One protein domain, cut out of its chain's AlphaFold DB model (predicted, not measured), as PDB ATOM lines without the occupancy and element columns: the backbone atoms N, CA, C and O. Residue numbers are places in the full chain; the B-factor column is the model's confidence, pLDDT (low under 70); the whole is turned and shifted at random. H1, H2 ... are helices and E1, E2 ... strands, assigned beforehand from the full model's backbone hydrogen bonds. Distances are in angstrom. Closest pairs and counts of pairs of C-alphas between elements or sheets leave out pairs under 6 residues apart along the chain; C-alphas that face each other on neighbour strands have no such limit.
ATOM      1  N   VAL A 249     -13.959  32.454  76.446       87.81
ATOM      2  CA  VAL A 249     -13.648  33.207  77.660       87.81
ATOM      3  C   VAL A 249     -12.685  34.353  77.309       87.81
ATOM      4  O   VAL A 249     -11.610  34.072  76.758       87.81
ATOM      5  N   PRO A 250     -13.047  35.615  77.605       93.44
ATOM      6  CA  PRO A 250     -12.232  36.776  77.275       93.44
ATOM      7  C   PRO A 250     -10.962  36.844  78.130       93.44
ATOM      8  O   PRO A 250     -10.914  36.336  79.251       93.44
ATOM      9  N   PHE A 251      -9.929  37.503  77.606       92.38
ATOM     10  CA  PHE A 251      -8.739  37.841  78.386       92.38
ATOM     11  C   PHE A 251      -8.985  39.104  79.212       92.38
ATOM     12  O   PHE A 251      -9.529  40.079  78.695       92.38
ATOM     13  N   LEU A 252      -8.566  39.087  80.478       92.44
ATOM     14  CA  LEU A 252      -8.613  40.258  81.343       92.44
ATOM     15  C   LEU A 252      -7.421  41.167  81.036       92.44
ATOM     16  O   LEU A 252      -6.266  40.750  81.139       92.44
ATOM     17  N   SER A 253      -7.708  42.410  80.653       91.75
ATOM     18  CA  SER A 253      -6.673  43.428  80.458       91.75
ATOM     19  C   SER A 253      -6.158  43.976  81.794       91.75
ATOM     20  O   SER A 253      -6.868  43.958  82.800       91.75
ATOM     21  N   LEU A 254      -4.939  44.522  81.796       89.81
ATOM     22  CA  LEU A 254      -4.339  45.144  82.984       89.81
ATOM     23  C   LEU A 254      -5.180  46.302  83.535       89.81
ATOM     24  O   LEU A 254      -5.406  46.373  84.738       89.81
ATOM     25  N   GLN A 255      -5.711  47.153  82.655       89.56
ATOM     26  CA  GLN A 255      -6.579  48.268  83.048       89.56
ATOM     27  C   GLN A 255      -7.863  47.777  83.728       89.56
ATOM     28  O   GLN A 255      -8.261  48.299  84.764       89.56
ATOM     29  N   GLN A 256      -8.501  46.733  83.189       90.62
ATOM     30  CA  GLN A 256      -9.691  46.150  83.817       90.62
ATOM     31  C   GLN A 256      -9.373  45.519  85.171       90.62
ATOM     32  O   GLN A 256     -10.151  45.668  86.109       90.62
ATOM     33  N   TYR A 257      -8.229  44.843  85.286       90.44
ATOM     34  CA  TYR A 257      -7.775  44.295  86.558       90.44
ATOM     35  C   TYR A 257      -7.578  45.393  87.617       90.44
ATOM     36  O   TYR A 257      -8.044  45.231  88.743       90.44
ATOM     37  N   GLN A 258      -6.958  46.523  87.261       89.31
ATOM     38  CA  GLN A 258      -6.790  47.663  88.171       89.31
ATOM     39  C   GLN A 258      -8.141  48.201  88.656       89.31
ATOM     40  O   GLN A 258      -8.344  48.340  89.859       89.31
ATOM     41  N   LEU A 259      -9.104  48.375  87.745       90.69
ATOM     42  CA  LEU A 259     -10.465  48.783  88.106       90.69
ATOM     43  C   LEU A 259     -11.138  47.779  89.055       90.69
ATOM     44  O   LEU A 259     -11.818  48.174  89.999       90.69
ATOM     45  N   TYR A 260     -10.956  46.475  88.836       90.81
ATOM     46  CA  TYR A 260     -11.516  45.445  89.720       90.81
ATOM     47  C   TYR A 260     -10.857  45.437  91.099       90.81
ATOM     48  O   TYR A 260     -11.543  45.197  92.096       90.81
ATOM     49  N   LYS A 261      -9.558  45.740  91.164       87.31
ATOM     50  CA  LYS A 261      -8.814  45.892  92.415       87.31
ATOM     51  C   LYS A 261      -9.308  47.102  93.212       87.31
ATOM     52  O   LYS A 261      -9.587  46.957  94.397       87.31
ATOM     53  N   GLU A 262      -9.483  48.256  92.567       90.00
ATOM     54  CA  GLU A 262     -10.043  49.466  93.195       90.00
ATOM     55  C   GLU A 262     -11.465  49.235  93.715       90.00
ATOM     56  O   GLU A 262     -11.815  49.644  94.819       90.00
ATOM     57  N   GLN A 263     -12.275  48.503  92.949       89.69
ATOM     58  CA  GLN A 263     -13.641  48.141  93.326       89.69
ATOM     59  C   GLN A 263     -13.712  47.018  94.371       89.69
ATOM     60  O   GLN A 263     -14.812  46.596  94.724       89.69
ATOM     61  N   SER A 264     -12.569  46.520  94.863       87.12
ATOM     62  CA  SER A 264     -12.486  45.416  95.829       87.12
ATOM     63  C   SER A 264     -13.315  44.196  95.409       87.12
ATOM     64  O   SER A 264     -13.947  43.537  96.241       87.12
ATOM     65  N   LYS A 265     -13.350  43.898  94.102       88.88
ATOM     66  CA  LYS A 265     -14.104  42.749  93.599       88.88
ATOM     67  C   LYS A 265     -13.493  41.457  94.107       88.88
ATOM     68  O   LYS A 265     -12.275  41.282  94.104       88.88
ATOM     69  N   GLN A 266     -14.362  40.530  94.486       88.56
ATOM     70  CA  GLN A 266     -13.956  39.174  94.809       88.56
ATOM     71  C   GLN A 266     -13.753  38.382  93.522       88.56
ATOM     72  O   GLN A 266     -14.459  38.569  92.526       88.56
ATOM     73  N   TRP A 267     -12.786  37.481  93.544       91.06
ATOM     74  CA  TRP A 267     -12.479  36.602  92.431       91.06
ATOM     75  C   TRP A 267     -11.950  35.276  92.972       91.06
ATOM     76  O   TRP A 267     -11.487  35.197  94.110       91.06
ATOM     77  N   LEU A 268     -12.072  34.227  92.166       90.56
ATOM     78  CA  LEU A 268     -11.661  32.874  92.516       90.56
ATOM     79  C   LEU A 268     -10.865  32.264  91.367       90.56
ATOM     80  O   LEU A 268     -11.272  32.342  90.206       90.56
ATOM     81  N   LEU A 269      -9.735  31.641  91.690       91.75
ATOM     82  CA  LEU A 269      -8.985  30.847  90.729       91.75
ATOM     83  C   LEU A 269      -9.719  29.528  90.473       91.75
ATOM     84  O   LEU A 269      -9.997  28.761  91.390       91.75
ATOM     85  N   ARG A 270     -10.020  29.249  89.204       91.12
ATOM     86  CA  ARG A 270     -10.717  28.027  88.790       91.12
ATOM     87  C   ARG A 270      -9.781  26.990  88.190       91.12
ATOM     88  O   ARG A 270      -9.961  25.797  88.408       91.12
ATOM     89  N   ASN A 271      -8.835  27.431  87.364       91.38
ATOM     90  CA  ASN A 271      -7.883  26.540  86.714       91.38
ATOM     91  C   ASN A 271      -6.580  27.275  86.408       91.38
ATOM     92  O   ASN A 271      -6.580  28.445  86.027       91.38
ATOM     93  N   GLU A 272      -5.473  26.556  86.500       92.88
ATOM     94  CA  GLU A 272      -4.151  27.035  86.156       92.88
ATOM     95  C   GLU A 272      -3.626  26.273  84.934       92.88
ATOM     96  O   GLU A 272      -3.442  25.060  84.943       92.88
ATOM     97  N   SER A 273      -3.373  27.000  83.848       92.69
ATOM     98  CA  SER A 273      -2.752  26.464  82.636       92.69
ATOM     99  C   SER A 273      -1.297  26.919  82.523       92.69
ATOM    100  O   SER A 273      -0.828  27.775  83.271       92.69
ATOM    101  N   ARG A 274      -0.548  26.374  81.556       91.81
ATOM    102  CA  ARG A 274       0.860  26.763  81.337       91.81
ATOM    103  C   ARG A 274       1.029  28.249  80.995       91.81
ATOM    104  O   ARG A 274       2.017  28.846  81.389       91.81
ATOM    105  N   GLN A 275       0.072  28.835  80.274       92.44
ATOM    106  CA  GLN A 275       0.177  30.198  79.732       92.44
ATOM    107  C   GLN A 275      -0.743  31.216  80.423       92.44
ATOM    108  O   GLN A 275      -0.518  32.422  80.318       92.44
ATOM    109  N   TYR A 276      -1.789  30.758  81.113       93.69
ATOM    110  CA  TYR A 276      -2.797  31.630  81.710       93.69
ATOM    111  C   TYR A 276      -3.437  31.007  82.955       93.69
ATOM    112  O   TYR A 276      -3.452  29.784  83.110       93.69
ATOM    113  N   TYR A 277      -4.008  31.858  83.798       93.38
ATOM    114  CA  TYR A 277      -4.946  31.500  84.857       93.38
ATOM    115  C   TYR A 277      -6.378  31.696  84.361       93.38
ATOM    116  O   TYR A 277      -6.657  32.621  83.599       93.38
ATOM    117  N   LEU A 278      -7.286  30.822  84.768       93.94
ATOM    118  CA  LEU A 278      -8.716  30.963  84.541       93.94
ATOM    119  C   LEU A 278      -9.354  31.382  85.859       93.94
ATOM    120  O   LEU A 278      -9.343  30.600  86.812       93.94
ATOM    121  N   ILE A 279      -9.885  32.597  85.906       93.81
ATOM    122  CA  ILE A 279     -10.470  33.183  87.110       93.81
ATOM    123  C   ILE A 279     -11.954  33.463  86.900       93.81
ATOM    124  O   ILE A 279     -12.378  33.832  85.804       93.81
ATOM    125  N   ASP A 280     -12.727  33.315  87.964       93.31
ATOM    126  CA  ASP A 280     -14.130  33.697  88.030       93.31
ATOM    127  C   ASP A 280     -14.218  34.981  88.875       93.31
ATOM    128  O   ASP A 280     -13.799  34.993  90.031       93.31
ATOM    129  N   VAL A 281     -14.698  36.080  88.289       92.31
ATOM    130  CA  VAL A 281     -14.842  37.387  88.957       92.31
ATOM    131  C   VAL A 281     -16.305  37.589  89.336       92.31
ATOM    132  O   VAL A 281     -17.192  37.443  88.488       92.31
ATOM    133  N   PHE A 282     -16.552  37.932  90.599       90.69
ATOM    134  CA  PHE A 282     -17.891  38.149  91.137       90.69
ATOM    135  C   PHE A 282     -18.264  39.629  91.053       90.69
ATOM    136  O   PHE A 282     -17.611  40.487  91.652       90.69
ATOM    137  N   ASP A 283     -19.334  39.925  90.318       86.31
ATOM    138  CA  ASP A 283     -19.951  41.247  90.308       86.31
ATOM    139  C   ASP A 283     -20.966  41.395  91.449       86.31
ATOM    140  O   ASP A 283     -21.551  40.421  91.933       86.31
ATOM    141  N   SER A 284     -21.233  42.643  91.842       78.38
ATOM    142  CA  SER A 284     -22.214  43.004  92.877       78.38
ATOM    143  C   SER A 284     -23.637  42.506  92.581       78.38
ATOM    144  O   SER A 284     -24.441  42.352  93.495       78.38
ATOM    145  N   GLU A 285     -23.941  42.198  91.319       79.50
ATOM    146  CA  GLU A 285     -25.230  41.661  90.865       79.50
ATOM    147  C   GLU A 285     -25.328  40.122  90.942       79.50
ATOM    148  O   GLU A 285     -26.179  39.534  90.277       79.50
ATOM    149  N   GLN A 286     -24.445  39.448  91.693       74.56
ATOM    150  CA  GLN A 286     -24.332  37.974  91.752       74.56
ATOM    151  C   GLN A 286     -23.991  37.309  90.406       74.56
ATOM    152  O   GLN A 286     -24.043  36.086  90.263       74.56
ATOM    153  N   LYS A 287     -23.616  38.101  89.401       86.56
ATOM    154  CA  LYS A 287     -23.132  37.588  88.122       86.56
ATOM    155  C   LYS A 287     -21.672  37.200  88.279       86.56
ATOM    156  O   LYS A 287     -20.858  37.979  88.765       86.56
ATOM    157  N   THR A 288     -21.359  35.982  87.863       89.94
ATOM    158  CA  THR A 288     -19.984  35.489  87.819       89.94
ATOM    159  C   THR A 288     -19.521  35.530  86.376       89.94
ATOM    160  O   THR A 288     -20.104  34.857  85.522       89.94
ATOM    161  N   THR A 289     -18.492  36.326  86.100       92.06
ATOM    162  CA  THR A 289     -17.908  36.418  84.760       92.06
ATOM    163  C   THR A 289     -16.539  35.760  84.765       92.06
ATOM    164  O   THR A 289     -15.692  36.064  85.601       92.06
ATOM    165  N   GLN A 290     -16.325  34.845  83.824       94.06
ATOM    166  CA  GLN A 290     -15.068  34.124  83.704       94.06
ATOM    167  C   GLN A 290     -14.085  34.884  82.813       94.06
ATOM    168  O   GLN A 290     -14.457  35.366  81.741       94.06
ATOM    169  N   TYR A 291     -12.821  34.925  83.228       94.50
ATOM    170  CA  TYR A 291     -11.739  35.574  82.500       94.50
ATOM    171  C   TYR A 291     -10.475  34.718  82.447       94.50
ATOM    172  O   TYR A 291     -10.181  33.926  83.344       94.50
ATOM    173  N   LYS A 292      -9.688  34.921  81.390       94.88
ATOM    174  CA  LYS A 292      -8.318  34.413  81.271       94.88
ATOM    175  C   LYS A 292      -7.321  35.500  81.650       94.88
ATOM    176  O   LYS A 292      -7.356  36.595  81.097       94.88
ATOM    177  N   LEU A 293      -6.390  35.177  82.532       93.81
ATOM    178  CA  LEU A 293      -5.340  36.068  83.004       93.81
ATOM    179  C   LEU A 293      -3.983  35.551  82.518       93.81
ATOM    180  O   LEU A 293      -3.617  34.413  82.797       93.81
ATOM    181  N   LEU A 294      -3.233  36.342  81.758       93.00
ATOM    182  CA  LEU A 294      -1.964  35.896  81.175       93.00
ATOM    183  C   LEU A 294      -0.842  35.860  82.222       93.00
ATOM    184  O   LEU A 294      -0.497  36.888  82.798       93.00
ATOM    185  N   LYS A 295      -0.191  34.703  82.385       92.88
ATOM    186  CA  LYS A 295       0.907  34.504  83.352       92.88
ATOM    187  C   LYS A 295       2.119  35.408  83.135       92.88
ATOM    188  O   LYS A 295       2.865  35.673  84.063       92.88
ATOM    189  N   LYS A 296       2.314  35.886  81.902       91.44
ATOM    190  CA  LYS A 296       3.384  36.836  81.576       91.44
ATOM    191  C   LYS A 296       3.246  38.151  82.357       91.44
ATOM    192  O   LYS A 296       4.252  38.756  82.686       91.44
ATOM    193  N   TYR A 297       2.013  38.580  82.620       89.81
ATOM    194  CA  TYR A 297       1.711  39.901  83.182       89.81
ATOM    195  C   TYR A 297       1.217  39.839  84.629       89.81
ATOM    196  O   TYR A 297       1.218  40.842  85.335       89.81
ATOM    197  N   PHE A 298       0.775  38.666  85.076       89.44
ATOM    198  CA  PHE A 298       0.152  38.489  86.377       89.44
ATOM    199  C   PHE A 298       0.730  37.268  87.070       89.44
ATOM    200  O   PHE A 298       0.889  36.219  86.443       89.44
ATOM    201  N   ASN A 299       0.972  37.396  88.369       88.00
ATOM    202  CA  ASN A 299       1.371  36.296  89.227       88.00
ATOM    203  C   ASN A 299       0.341  36.130  90.345       88.00
ATOM    204  O   ASN A 299       0.023  37.086  91.052       88.00
ATOM    205  N   ILE A 300      -0.200  34.922  90.492       84.88
ATOM    206  CA  ILE A 300      -1.135  34.599  91.570       84.88
ATOM    207  C   ILE A 300      -0.354  33.861  92.638       84.88
ATOM    208  O   ILE A 300       0.139  32.758  92.400       84.88
ATOM    209  N   LYS A 301      -0.225  34.482  93.809       80.31
ATOM    210  CA  LYS A 301       0.391  33.836  94.962       80.31
ATOM    211  C   LYS A 301      -0.718  33.137  95.748       80.31
ATOM    212  O   LYS A 301      -1.660  33.815  96.177       80.31
ATOM    213  N   PRO A 302      -0.637  31.810  95.950       66.50
ATOM    214  CA  PRO A 302      -1.537  31.155  96.880       66.50
ATOM    215  C   PRO A 302      -1.273  31.771  98.253       66.50
ATOM    216  O   PRO A 302      -0.133  31.754  98.727       66.50
ATOM    217  N   LEU A 303      -2.298  32.348  98.888       59.56
ATOM    218  CA  LEU A 303      -2.148  32.689 100.295       59.56
ATOM    219  C   LEU A 303      -1.879  31.377 101.025       59.56
ATOM    220  O   LEU A 303      -2.635  30.415 100.882       59.56
ATOM    221  N   ALA A 304      -0.788  31.336 101.787       47.31
ATOM    222  CA  ALA A 304      -0.534  30.244 102.703       47.31
ATOM    223  C   ALA A 304      -1.677  30.235 103.723       47.31
ATOM    224  O   ALA A 304      -1.660  30.965 104.714       47.31
ATOM    225  N   ILE A 305      -2.710  29.438 103.453       51.06
ATOM    226  CA  ILE A 305      -3.713  29.099 104.448       51.06
ATOM    227  C   ILE A 305      -2.928  28.298 105.479       51.06
ATOM    228  O   ILE A 305      -2.594  27.136 105.245       51.06
ATOM    229  N   SER A 324     -10.591  29.164  98.211       48.72
ATOM    230  CA  SER A 324      -9.265  29.745  98.436       48.72
ATOM    231  C   SER A 324      -9.333  31.230  98.083       48.72
ATOM    232  O   SER A 324      -9.617  31.606  96.948       48.72
ATOM    233  N   PHE A 325      -9.117  32.090  99.077       49.53
ATOM    234  CA  PHE A 325      -8.784  33.486  98.821       49.53
ATOM    235  C   PHE A 325      -7.328  33.506  98.352       49.53
ATOM    236  O   PHE A 325      -6.446  33.042  99.071       49.53
ATOM    237  N   GLU A 326      -7.080  33.984  97.138       62.28
ATOM    238  CA  GLU A 326      -5.743  34.110  96.549       62.28
ATOM    239  C   GLU A 326      -5.460  35.584  96.240       62.28
ATOM    240  O   GLU A 326      -6.388  36.381  96.099       62.28
ATOM    241  N   GLN A 327      -4.184  35.972  96.157       70.69
ATOM    242  CA  GLN A 327      -3.768  37.349  95.869       70.69
ATOM    243  C   GLN A 327      -3.105  37.386  94.490       70.69
ATOM    244  O   GLN A 327      -2.074  36.751  94.273       70.69
ATOM    245  N   ILE A 328      -3.708  38.112  93.540       71.81
ATOM    246  CA  ILE A 328      -3.068  38.459  92.267       71.81
ATOM    247  C   ILE A 328      -2.185  39.675  92.530       71.81
ATOM    248  O   ILE A 328      -2.675  40.701  93.006       71.81
ATOM    249  N   GLU A 329      -0.924  39.583  92.129       75.75
ATOM    250  CA  GLU A 329      -0.048  40.726  91.903       75.75
ATOM    251  C   GLU A 329       0.193  40.880  90.396       75.75
ATOM    252  O   GLU A 329       0.483  39.914  89.685       75.75
ATOM    253  N   ALA A 330       0.046  42.106  89.891       73.94
ATOM    254  CA  ALA A 330       0.537  42.448  88.563       73.94
ATOM    255  C   ALA A 330       2.067  42.544  88.625       73.94
ATOM    256  O   ALA A 330       2.608  43.097  89.583       73.94
ATOM    257  N   LEU A 331       2.752  41.981  87.634       71.81
ATOM    258  CA  LEU A 331       4.196  42.135  87.504       71.81
ATOM    259  C   LEU A 331       4.465  43.470  86.806       71.81
ATOM    260  O   LEU A 331       3.974  43.682  85.698       71.81
ATOM    261  N   ASP A 332       5.220  44.361  87.452       59.50
ATOM    262  CA  ASP A 332       5.702  45.585  86.809       59.50
ATOM    263  C   ASP A 332       6.638  45.208  85.653       59.50
ATOM    264  O   ASP A 332       7.645  44.518  85.848       59.50
ATOM    265  N   GLU A 333       6.301  45.646  84.438       52.69
ATOM    266  CA  GLU A 333       7.232  45.613  83.309       52.69
ATOM    267  C   GLU A 333       8.355  46.625  83.596       52.69
ATOM    268  O   GLU A 333       8.117  47.833  83.612       52.69
ATOM    269  N   LYS A 334       9.563  46.118  83.866       38.03
ATOM    270  CA  LYS A 334      10.805  46.904  83.854       38.03
ATOM    271  C   LYS A 334      11.337  47.078  82.442       38.03
ATOM    272  O   LYS A 334      11.275  46.088  81.673       38.03
TER     273      LYS A 334
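AT A GLANCE: This is residues 249 to 305 and 324 to 334 of the 334 residues of an uncharacterized protein of Colwellia psychrerythraea (UniProt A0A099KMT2). A strongly twisted sheet of three strands, E1, E2 and E3, makes one wall of a small body, and a separate two-stranded ribbon, E4 with E5, makes a second wall. The one helix, H1, lies across the space between these walls and only grazes the three-stranded sheet; the parts surround a common middle loosely, with few contacts between ribbon, sheet and helix. The printed part has 68 residues, with one named helix and then five named strands along the chain, and its class is mixed, helices and strands. The sheets run E1 - E2 - E3 and E4 - E5, both antiparallel. The whole is compact, with a radius of gyration of the C-alphas of 11.5 A and spans of 36 by 28 by 22 A.

HOW THE PARTS SIT: E2, residues 276 to 282, is the inner strand of the larger sheet, and E1, residues 267 to 272, and E3, residues 288 to 294, are its edge strands. They form a meander, each strand the antiparallel neighbour of the one before. In the hairpin of E1 and E2 the angle between directions is 155 degrees, and N 268 and O 280 are within hydrogen-bond range at 2.9 A. In the hairpin of E2 and E3 the angle is 154 degrees, and N 291 and O 279 are 2.8 A apart. E4, residues 298 to 302, and E5, residues 326 to 330, are antiparallel at 155 degrees, with N 299 and O 329 at 2.9 A. E3 and E4 meet only through their link, while E2 and E4 are near each other, with 5 pairs of C-alphas within 10 A. The closest C-alphas of E1 and E5 are those of Leu 268 and Glu 326, 7.3 A apart. H1, residues 254 to 262, is on the larger sheet but only grazes it, with residues 254 to 261. Its closest C-alphas to E5 are those of Leu 254 and Ala 330, 7.9 A apart. H1 and E4 are apart. In H1 every O i to N i+4 pair is within hydrogen-bond range.

IN THESE COORDINATES: E2 measures 19.0 A from first to last C-alpha and starts at C-alpha 276 (-2.797, 31.630, 81.710). E3 measures 19.2 A and E1 14.2 A. E4 measures 12.9 A. E5 measures 13.1 A and ends at C-alpha 330 (0.537, 42.448, 88.563). H1 measures 12.5 A and begins at C-alpha 254 (-4.339, 45.144, 82.984).

THE WHOLE: The two C-alphas farthest apart are those of Gln 286 and Lys 334, 37.1 A. Residues 306 to 323 are not printed, and C-alphas 305 and 324 are 8.2 A apart across this cut, in the link from E4 to E5. The links that are printed whole are tight. The mean pLDDT of the printed part is 83.4; residues 302 to 305, 324 to 326 and 332 to 334 are under 70.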